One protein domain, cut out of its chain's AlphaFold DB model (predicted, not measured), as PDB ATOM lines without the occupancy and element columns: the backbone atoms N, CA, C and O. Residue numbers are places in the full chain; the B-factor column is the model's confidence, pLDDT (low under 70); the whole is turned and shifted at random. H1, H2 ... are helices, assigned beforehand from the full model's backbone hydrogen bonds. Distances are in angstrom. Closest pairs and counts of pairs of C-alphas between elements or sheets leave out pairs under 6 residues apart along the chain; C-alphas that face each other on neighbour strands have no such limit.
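Overview. This is residues 21 to 37 and 46 to 102 of the 122 residues of an uncharacterized protein of candidate division LCP-89 bacterium B3_LCP (UniProt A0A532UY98). H1, H3 and long H5 make a loose triangle, with H4 folded back on H3 as a hairpin, and residues 48 to 54 stick out. The printed part has 74 residues with five helices, H1 to H5 in order, all helix. It is loose, radius of gyration of the C-alphas 14.1 A, spanning 49 by 27 by 21 A.

Along the chain. H1, residues 21 to 34, 19.8 A, begins at C-alpha (158.116, 203.578, 160.677). H2 is 46 to 49, H3 56 to 68, H4 72 to 78. H5, 80 to 100, 30.6 A, ends at (165.518, 193.019, 159.367).

Arrangement. H1 touches H3 with residues 32 to 33 alone, C-alphas of Gly 33 and Ser 65 closest at 5.7 A, about perpendicular at 81 degrees. H1 touches H5 with 22 to 25 alone. H2 touches no helix. H3 touches H5, C-alphas of Leu 60 and Gly 82 closest at 4.6 A. O i to N i+4 pairs are within hydrogen-bond range throughout H1, H4 and H5, 8 of 9 in H3.

Size, cuts and confidence. Residues 38 to 45 are cut out, a C-alpha gap of 18.8 A. pLDDT is under 70 in 35 residues.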
ATOM      1  N   GLU A  21     157.360 203.134 159.505       69.94
ATOM      2  CA  GLU A  21     158.116 203.578 160.677       69.94
ATOM      3  C   GLU A  21     159.587 203.903 160.384       69.94
ATOM      4  O   GLU A  21     160.044 204.981 160.736       69.94
ATOM      5  N   ALA A  22     160.352 203.015 159.744       69.50
ATOM      6  CA  ALA A  22     161.779 203.239 159.511       69.50
ATOM      7  C   ALA A  22     162.027 204.400 158.534       69.50
ATOM      8  O   ALA A  22     162.924 205.210 158.761       69.50
ATOM      9  N   GLY A  23     161.209 204.506 157.482       75.81
ATOM     10  CA  GLY A  23     161.256 205.642 156.560       75.81
ATOM     11  C   GLY A  23     160.916 206.957 157.262       75.81
ATOM     12  O   GLY A  23     161.603 207.957 157.059       75.81
ATOM     13  N   LEU A  24     159.915 206.939 158.148       79.62
ATOM     14  CA  LEU A  24     159.502 208.094 158.944       79.62
ATOM     15  C   LEU A  24     160.606 208.525 159.918       79.62
ATOM     16  O   LEU A  24     160.926 209.707 159.975       79.62
ATOM     17  N   TRP A  25     161.251 207.582 160.613       74.69
ATOM     18  CA  TRP A  25     162.370 207.875 161.516       74.69
ATOM     19  C   TRP A  25     163.577 208.475 160.786       74.69
ATOM     20  O   TRP A  25     164.136 209.466 161.252       74.69
ATOM     21  N   ILE A  26     163.963 207.916 159.633       75.56
ATOM     22  CA  ILE A  26     165.078 208.443 158.828       75.56
ATOM     23  C   ILE A  26     164.745 209.841 158.305       75.56
ATOM     24  O   ILE A  26     165.563 210.746 158.432       75.56
ATOM     25  N   THR A  27     163.540 210.034 157.765       76.88
ATOM     26  CA  THR A  27     163.099 211.337 157.243       76.88
ATOM     27  C   THR A  27     163.047 212.387 158.350       76.88
ATOM     28  O   THR A  27     163.504 213.506 158.143       76.88
ATOM     29  N   ALA A  28     162.558 212.024 159.540       75.06
ATOM     30  CA  ALA A  28     162.516 212.912 160.696       75.06
ATOM     31  C   ALA A  28     163.922 213.329 161.154       75.06
ATOM     32  O   ALA A  28     164.150 214.515 161.375       75.06
ATOM     33  N   LEU A  29     164.872 212.391 161.246       73.56
ATOM     34  CA  LEU A  29     166.266 212.698 161.594       73.56
ATOM     35  C   LEU A  29     166.949 213.569 160.536       73.56
ATOM     36  O   LEU A  29     167.668 214.500 160.886       73.56
ATOM     37  N   LEU A  30     166.704 213.292 159.253       78.44
ATOM     38  CA  LEU A  30     167.262 214.075 158.153       78.44
ATOM     39  C   LEU A  30     166.721 215.508 158.170       78.44
ATOM     40  O   LEU A  30     167.486 216.460 158.058       78.44
ATOM     41  N   TYR A  31     165.409 215.660 158.355       75.19
ATOM     42  CA  TYR A  31     164.761 216.960 158.480       75.19
ATOM     43  C   TYR A  31     165.313 217.746 159.673       75.19
ATOM     44  O   TYR A  31     165.607 218.928 159.536       75.19
ATOM     45  N   LEU A  32     165.524 217.084 160.817       71.50
ATOM     46  CA  LEU A  32     166.086 217.724 162.007       71.50
ATOM     47  C   LEU A  32     167.554 218.134 161.829       71.50
ATOM     48  O   LEU A  32     167.938 219.214 162.264       71.50
ATOM     49  N   GLY A  33     168.367 217.301 161.175       70.81
ATOM     50  CA  GLY A  33     169.770 217.618 160.892       70.81
ATOM     51  C   GLY A  33     169.941 218.739 159.863       70.81
ATOM     52  O   GLY A  33     170.892 219.506 159.948       70.81
ATOM     53  N   LEU A  34     169.007 218.858 158.915       69.12
ATOM     54  CA  LEU A  34     168.968 219.957 157.944       69.12
ATOM     55  C   LEU A  34     168.310 221.224 158.511       69.12
ATOM     56  O   LEU A  34     168.486 222.308 157.955       69.12
ATOM     57  N   SER A  35     167.540 221.106 159.595       66.00
ATOM     58  CA  SER A  35     166.942 222.257 160.262       66.00
ATOM     59  C   SER A  35     167.995 223.006 161.075       66.00
ATOM     60  O   SER A  35     168.624 222.443 161.972       66.00
ATOM     61  N   ASN A  36     168.184 224.286 160.751       62.62
ATOM     62  CA  ASN A  36     169.092 225.160 161.483       62.62
ATOM     63  C   ASN A  36     168.593 225.329 162.926       62.62
ATOM     64  O   ASN A  36     167.498 225.869 163.106       62.62
ATOM     65  N   PRO A  37     169.375 224.929 163.946       61.66
ATOM     66  CA  PRO A  37     169.002 225.161 165.336       61.66
ATOM     67  C   PRO A  37     169.000 226.660 165.653       61.66
ATOM     68  O   PRO A  37     168.202 227.120 166.445       61.66
ATOM     69  N   ILE A  46     152.305 227.027 169.513       67.88
ATOM     70  CA  ILE A  46     150.932 227.133 170.065       67.88
ATOM     71  C   ILE A  46     150.953 227.232 171.604       67.88
ATOM     72  O   ILE A  46     150.141 227.929 172.203       67.88
ATOM     73  N   PHE A  47     151.931 226.599 172.250       67.81
ATOM     74  CA  PHE A  47     152.154 226.690 173.695       67.81
ATOM     75  C   PHE A  47     152.545 228.093 174.181       67.81
ATOM     76  O   PHE A  47     152.108 228.496 175.256       67.81
ATOM     77  N   ARG A  48     153.308 228.858 173.388       61.38
ATOM     78  CA  ARG A  48     153.659 230.247 173.718       61.38
ATOM     79  C   ARG A  48     152.443 231.165 173.581       61.38
ATOM     80  O   ARG A  48     152.259 232.048 174.410       61.38
ATOM     81  N   LEU A  49     151.571 230.900 172.601       71.88
ATOM     82  CA  LEU A  49     150.248 231.539 172.508       71.88
ATOM     83  C   LEU A  49     149.359 231.225 173.723       71.88
ATOM     84  O   LEU A  49     148.556 232.060 174.119       71.88
ATOM     85  N   PHE A  50     149.532 230.052 174.337       75.19
ATOM     86  CA  PHE A  50     148.856 229.653 175.575       75.19
ATOM     87  C   PHE A  50     149.527 230.171 176.863       75.19
ATOM     88  O   PHE A  50     149.045 229.872 177.953       75.19
ATOM     89  N   GLY A  51     150.618 230.941 176.765       68.12
ATOM     90  CA  GLY A  51     151.309 231.525 177.923       68.12
ATOM     91  C   GLY A  51     152.277 230.582 178.646       68.12
ATOM     92  O   GLY A  51     152.711 230.887 179.755       68.12
ATOM     93  N   PHE A  52     152.641 229.444 178.047       68.75
ATOM     94  CA  PHE A  52     153.679 228.569 178.594       68.75
ATOM     95  C   PHE A  52     155.065 228.993 178.094       68.75
ATOM     96  O   PHE A  52     155.400 228.815 176.924       68.75
ATOM     97  N   GLU A  53     155.891 229.504 179.011       60.84
ATOM     98  CA  GLU A  53     157.290 229.893 178.753       60.84
ATOM     99  C   GLU A  53     158.220 228.679 178.545       60.84
ATOM    100  O   GLU A  53     159.249 228.779 177.883       60.84
ATOM    101  N   HIS A  54     157.852 227.498 179.054       58.88
ATOM    102  CA  HIS A  54     158.604 226.255 178.856       58.88
ATOM    103  C   HIS A  54     157.946 225.400 177.755       58.88
ATOM    104  O   HIS A  54     157.005 224.658 178.029       58.88
ATOM    105  N   CYS A  55     158.430 225.489 176.504       64.25
ATOM    106  CA  CYS A  55     158.028 224.604 175.391       64.25
ATOM    107  C   CYS A  55     158.965 223.358 175.422       64.25
ATOM    108  O   CYS A  55     160.078 223.440 174.893       64.25
ATOM    109  N   PRO A  56     158.572 222.198 176.004       62.25
ATOM    110  CA  PRO A  56     159.466 221.037 176.169       62.25
ATOM    111  C   PRO A  56     159.925 220.442 174.830       62.25
ATOM    112  O   PRO A  56     160.931 219.745 174.772       62.25
ATOM    113  N   GLY A  57     159.208 220.735 173.739       61.47
ATOM    114  CA  GLY A  57     159.554 220.302 172.386       61.47
ATOM    115  C   GLY A  57     160.590 221.179 171.669       61.47
ATOM    116  O   GLY A  57     161.373 220.644 170.889       61.47
ATOM    117  N   CYS A  58     160.648 222.494 171.936       66.75
ATOM    118  CA  CYS A  58     161.616 223.386 171.266       66.75
ATOM    119  C   CYS A  58     163.054 223.079 171.703       66.75
ATOM    120  O   CYS A  58     163.930 222.895 170.860       66.75
ATOM    121  N   GLY A  59     163.283 222.937 173.013       67.50
ATOM    122  CA  GLY A  59     164.602 222.575 173.548       67.50
ATOM    123  C   GLY A  59     165.037 221.157 173.162       67.50
ATOM    124  O   GLY A  59     166.222 220.897 172.975       67.50
ATOM    125  N   LEU A  60     164.080 220.245 172.979       70.69
ATOM    126  CA  LEU A  60     164.338 218.857 172.598       70.69
ATOM    127  C   LEU A  60     164.804 218.754 171.136       70.69
ATOM    128  O   LEU A  60     165.785 218.065 170.864       70.69
ATOM    129  N   GLY A  61     164.185 219.501 170.216       70.88
ATOM    130  CA  GLY A  61     164.640 219.604 168.823       70.88
ATOM    131  C   GLY A  61     166.030 220.236 168.690       70.88
ATOM    132  O   GLY A  61     166.884 219.689 167.993       70.88
ATOM    133  N   HIS A  62     166.292 221.322 169.426       70.81
ATOM    134  CA  HIS A  62     167.624 221.939 169.494       70.81
ATOM    135  C   HIS A  62     168.677 220.979 170.035       70.81
ATOM    136  O   HIS A  62     169.740 220.837 169.445       70.81
ATOM    137  N   SER A  63     168.377 220.298 171.143       72.94
ATOM    138  CA  SER A  63     169.295 219.353 171.772       72.94
ATOM    139  C   SER A  63     169.655 218.206 170.817       72.94
ATOM    140  O   SER A  63     170.831 217.870 170.691       72.94
ATOM    141  N   ILE A  64     168.684 217.670 170.062       73.81
ATOM    142  CA  ILE A  64     168.955 216.666 169.020       73.81
ATOM    143  C   ILE A  64     169.771 217.264 167.864       73.81
ATOM    144  O   ILE A  64     170.683 216.604 167.377       73.81
ATOM    145  N   SER A  65     169.493 218.496 167.430       74.75
ATOM    146  CA  SER A  65     170.273 219.149 166.369       74.75
ATOM    147  C   SER A  65     171.731 219.394 166.794       74.75
ATOM    148  O   SER A  65     172.642 219.089 166.027       74.75
ATOM    149  N   TYR A  66     171.978 219.818 168.041       73.38
ATOM    150  CA  TYR A  66     173.327 219.909 168.622       73.38
ATOM    151  C   TYR A  66     174.028 218.544 168.672       73.38
ATOM    152  O   TYR A  66     175.183 218.433 168.265       73.38
ATOM    153  N   LEU A  67     173.319 217.486 169.083       73.12
ATOM    154  CA  LEU A  67     173.831 216.108 169.043       73.12
ATOM    155  C   LEU A  67     174.202 215.666 167.621       73.12
ATOM    156  O   LEU A  67     175.241 215.039 167.432       73.12
ATOM    157  N   LEU A  68     173.374 215.995 166.623       69.69
ATOM    158  CA  LEU A  68     173.633 215.671 165.217       69.69
ATOM    159  C   LEU A  68     174.831 216.445 164.647       69.69
ATOM    160  O   LEU A  68     175.527 215.916 163.785       69.69
ATOM    161  N   HIS A  69     175.112 217.644 165.161       74.25
ATOM    162  CA  HIS A  69     176.327 218.405 164.849       74.25
ATOM    163  C   HIS A  69     177.579 217.894 165.592       74.25
ATOM    164  O   HIS A  69     178.678 218.378 165.336       74.25
ATOM    165  N   GLY A  70     177.441 216.891 166.469       73.50
ATOM    166  CA  GLY A  70     178.540 216.305 167.244       73.50
ATOM    167  C   GLY A  70     178.779 216.961 168.607       73.50
ATOM    168  O   GLY A  70     179.716 216.585 169.310       73.50
ATOM    169  N   ASP A  71     177.921 217.896 169.020       72.69
ATOM    170  CA  ASP A  71     178.088 218.702 170.230       72.69
ATOM    171  C   ASP A  71     177.269 218.133 171.407       72.69
ATOM    172  O   ASP A  71     176.228 218.644 171.835       72.69
ATOM    173  N   ILE A  72     177.731 216.985 171.911       67.62
ATOM    174  CA  ILE A  72     177.042 216.178 172.937       67.62
ATOM    175  C   ILE A  72     176.977 216.924 174.284       67.62
ATOM    176  O   ILE A  72     176.001 216.800 175.025       67.62
ATOM    177  N   VAL A  73     177.998 217.725 174.602       70.12
ATOM    178  CA  VAL A  73     178.100 218.470 175.870       70.12
ATOM    179  C   VAL A  73     177.077 219.607 175.920       70.12
ATOM    180  O   VAL A  73     176.363 219.759 176.913       70.12
ATOM    181  N   SER A  74     176.952 220.353 174.822       66.12
ATOM    182  CA  SER A  74     175.990 221.452 174.674       66.12
ATOM    183  C   SER A  74     174.539 220.953 174.720       66.12
ATOM    184  O   SER A  74     173.667 221.575 175.326       66.12
ATOM    185  N   SER A  75     174.288 219.766 174.165       63.97
ATOM    186  CA  SER A  75     172.983 219.100 174.202       63.97
ATOM    187  C   SER A  75     172.531 218.690 175.616       63.97
ATOM    188  O   SER A  75     171.357 218.880 175.960       63.97
ATOM    189  N   PHE A  76     173.449 218.181 176.448       67.06
ATOM    190  CA  PHE A  76     173.166 217.804 177.839       67.06
ATOM    191  C   PHE A  76     172.905 219.012 178.742       67.06
ATOM    192  O   PHE A  76     172.053 218.926 179.626       67.06
ATOM    193  N   GLN A  77     173.599 220.132 178.507       67.12
ATOM    194  CA  GLN A  77     173.321 221.390 179.207       67.12
ATOM    195  C   GLN A  77     171.972 221.996 178.809       67.12
ATOM    196  O   GLN A  77     171.304 222.588 179.651       67.12
ATOM    197  N   ALA A  78     171.547 221.824 177.553       66.31
ATOM    198  CA  ALA A  78     170.279 222.362 177.070       66.31
ATOM    199  C   ALA A  78     169.059 221.623 177.647       66.31
ATOM    200  O   ALA A  78     168.139 222.262 178.151       66.31
ATOM    201  N   HIS A  79     169.012 220.285 177.564       67.00
ATOM    202  CA  HIS A  79     167.939 219.511 178.199       67.00
ATOM    203  C   HIS A  79     168.252 218.001 178.238       67.00
ATOM    204  O   HIS A  79     168.402 217.390 177.177       67.00
ATOM    205  N   PRO A  80     168.208 217.332 179.408       69.31
ATOM    206  CA  PRO A  80     168.406 215.876 179.504       69.31
ATOM    207  C   PRO A  80     167.359 215.045 178.735       69.31
ATOM    208  O   PRO A  80     167.617 213.902 178.353       69.31
ATOM    209  N   LEU A  81     166.185 215.625 178.454       69.69
ATOM    210  CA  LEU A  81     165.139 215.002 177.637       69.69
ATOM    211  C   LEU A  81     165.564 214.816 176.168       69.69
ATOM    212  O   LEU A  81     165.100 213.873 175.529       69.69
ATOM    213  N   GLY A  82     166.458 215.663 175.643       71.62
ATOM    214  CA  GLY A  82     166.993 215.529 174.284       71.62
ATOM    215  C   GLY A  82     167.872 214.292 174.129       71.62
ATOM    216  O   GLY A  82     167.671 213.497 173.209       71.62
ATOM    217  N   THR A  83     168.761 214.051 175.094       74.06
ATOM    218  CA  THR A  83     169.572 212.829 175.146       74.06
ATOM    219  C   THR A  83     168.701 211.582 175.277       74.06
ATOM    220  O   THR A  83     168.926 210.585 174.585       74.06
ATOM    221  N   PHE A  84     167.681 211.624 176.140       79.50
ATOM    222  CA  PHE A  84     166.757 210.502 176.295       79.50
ATOM    223  C   PHE A  84     166.013 210.208 174.985       79.50
ATOM    224  O   PHE A  84     165.973 209.060 174.541       79.50
ATOM    225  N   ALA A  85     165.495 211.244 174.321       77.75
ATOM    226  CA  ALA A  85     164.821 211.109 173.036       77.75
ATOM    227  C   ALA A  85     165.741 210.521 171.958       77.75
ATOM    228  O   ALA A  85     165.330 209.584 171.270       77.75
ATOM    229  N   LEU A  86     166.990 210.997 171.850       77.31
ATOM    230  CA  LEU A  86     167.967 210.436 170.913       77.31
ATOM    231  C   LEU A  86     168.263 208.962 171.227       77.31
ATOM    232  O   LEU A  86     168.311 208.138 170.319       77.31
ATOM    233  N   THR A  87     168.411 208.610 172.504       80.88
ATOM    234  CA  THR A  87     168.666 207.226 172.935       80.88
ATOM    235  C   THR A  87     167.522 206.295 172.523       80.88
ATOM    236  O   THR A  87     167.765 205.222 171.969       80.88
ATOM    237  N   VAL A  88     166.268 206.714 172.723       82.62
ATOM    238  CA  VAL A  88     165.079 205.953 172.298       82.62
ATOM    239  C   VAL A  88     165.010 205.831 170.771       82.62
ATOM    240  O   VAL A  88     164.712 204.754 170.253       82.62
ATOM    241  N   LEU A  89     165.327 206.907 170.047       77.94
ATOM    242  CA  LEU A  89     165.426 206.944 168.583       77.94
ATOM    243  C   LEU A  89     166.457 205.939 168.056       77.94
ATOM    244  O   LEU A  89     166.140 205.099 167.212       77.94
ATOM    245  N   LEU A  90     167.674 205.978 168.599       79.12
ATOM    246  CA  LEU A  90     168.752 205.053 168.256       79.12
ATOM    247  C   LEU A  90     168.366 203.612 168.580       79.12
ATOM    248  O   LEU A  90     168.578 202.717 167.762       79.12
ATOM    249  N   TRP A  91     167.737 203.381 169.733       80.69
ATOM    250  CA  TRP A  91     167.261 202.056 170.107       80.69
ATOM    251  C   TRP A  91     166.194 201.540 169.138       80.69
ATOM    252  O   TRP A  91     166.270 200.391 168.703       80.69
ATOM    253  N   ARG A  92     165.239 202.378 168.718       76.25
ATOM    254  CA  ARG A  92     164.228 202.039 167.700       76.25
ATOM    255  C   ARG A  92     164.872 201.654 166.369       76.25
ATOM    256  O   ARG A  92     164.538 200.602 165.819       76.25
ATOM    257  N   VAL A  93     165.819 202.458 165.886       72.75
ATOM    258  CA  VAL A  93     166.565 202.189 164.646       72.75
ATOM    259  C   VAL A  93     167.350 200.880 164.758       72.75
ATOM    260  O   VAL A  93     167.274 200.033 163.867       72.75
ATOM    261  N   PHE A  94     168.028 200.655 165.883       77.12
ATOM    262  CA  PHE A  94     168.769 199.424 166.148       77.12
ATOM    263  C   PHE A  94     167.851 198.194 166.209       77.12
ATOM    264  O   PHE A  94     168.165 197.146 165.645       77.12
ATOM    265  N   THR A  95     166.682 198.321 166.840       72.19
ATOM    266  CA  THR A  95     165.684 197.244 166.931       72.19
ATOM    267  C   THR A  95     165.143 196.878 165.550       72.19
ATOM    268  O   THR A  95     165.002 195.692 165.245       72.19
ATOM    269  N   LEU A  96     164.915 197.868 164.680       65.56
ATOM    270  CA  LEU A  96     164.545 197.642 163.280       65.56
ATOM    271  C   LEU A  96     165.669 196.956 162.495       65.56
ATOM    272  O   LEU A  96     165.411 195.955 161.827       65.56
ATOM    273  N   PHE A  97     166.915 197.418 162.625       66.94
ATOM    274  CA  PHE A  97     168.074 196.784 161.985       66.94
ATOM    275  C   PHE A  97     168.240 195.321 162.415       66.94
ATOM    276  O   PHE A  97     168.447 194.436 161.579       66.94
ATOM    277  N   LYS A  98     168.080 195.042 163.714       64.38
ATOM    278  CA  LYS A  98     168.137 193.687 164.269       64.38
ATOM    279  C   LYS A  98     166.989 192.811 163.756       64.38
ATOM    280  O   LYS A  98     167.196 191.631 163.483       64.38
ATOM    281  N   ASN A  99     165.791 193.374 163.592       59.31
ATOM    282  CA  ASN A  99     164.615 192.641 163.118       59.31
ATOM    283  C   ASN A  99     164.626 192.391 161.595       59.31
ATOM    284  O   ASN A  99     164.097 191.379 161.135       59.31
ATOM    285  N   SER A 100     165.301 193.235 160.808       55.06
ATOM    286  CA  SER A 100     165.518 193.019 159.367       55.06
ATOM    287  C   SER A 100     166.400 191.803 159.059       55.06
ATOM    288  O   SER A 100     166.301 191.235 157.975       55.06
ATOM    289  N   ARG A 101     167.186 191.309 160.027       53.94
ATOM    290  CA  ARG A 101     167.911 190.026 159.917       53.94
ATOM    291  C   ARG A 101     167.006 188.791 160.075       53.94
ATOM    292  O   ARG A 101     167.492 187.680 159.909       53.94
ATOM    293  N   ARG A 102     165.708 188.955 160.385       53.19
ATOM    294  CA  ARG A 102     164.725 187.856 160.531       53.19
ATOM    295  C   ARG A 102     163.510 187.945 159.595       53.19
ATOM    296  O   ARG A 102     162.658 187.064 159.643       53.19
TER     297      ARG A 102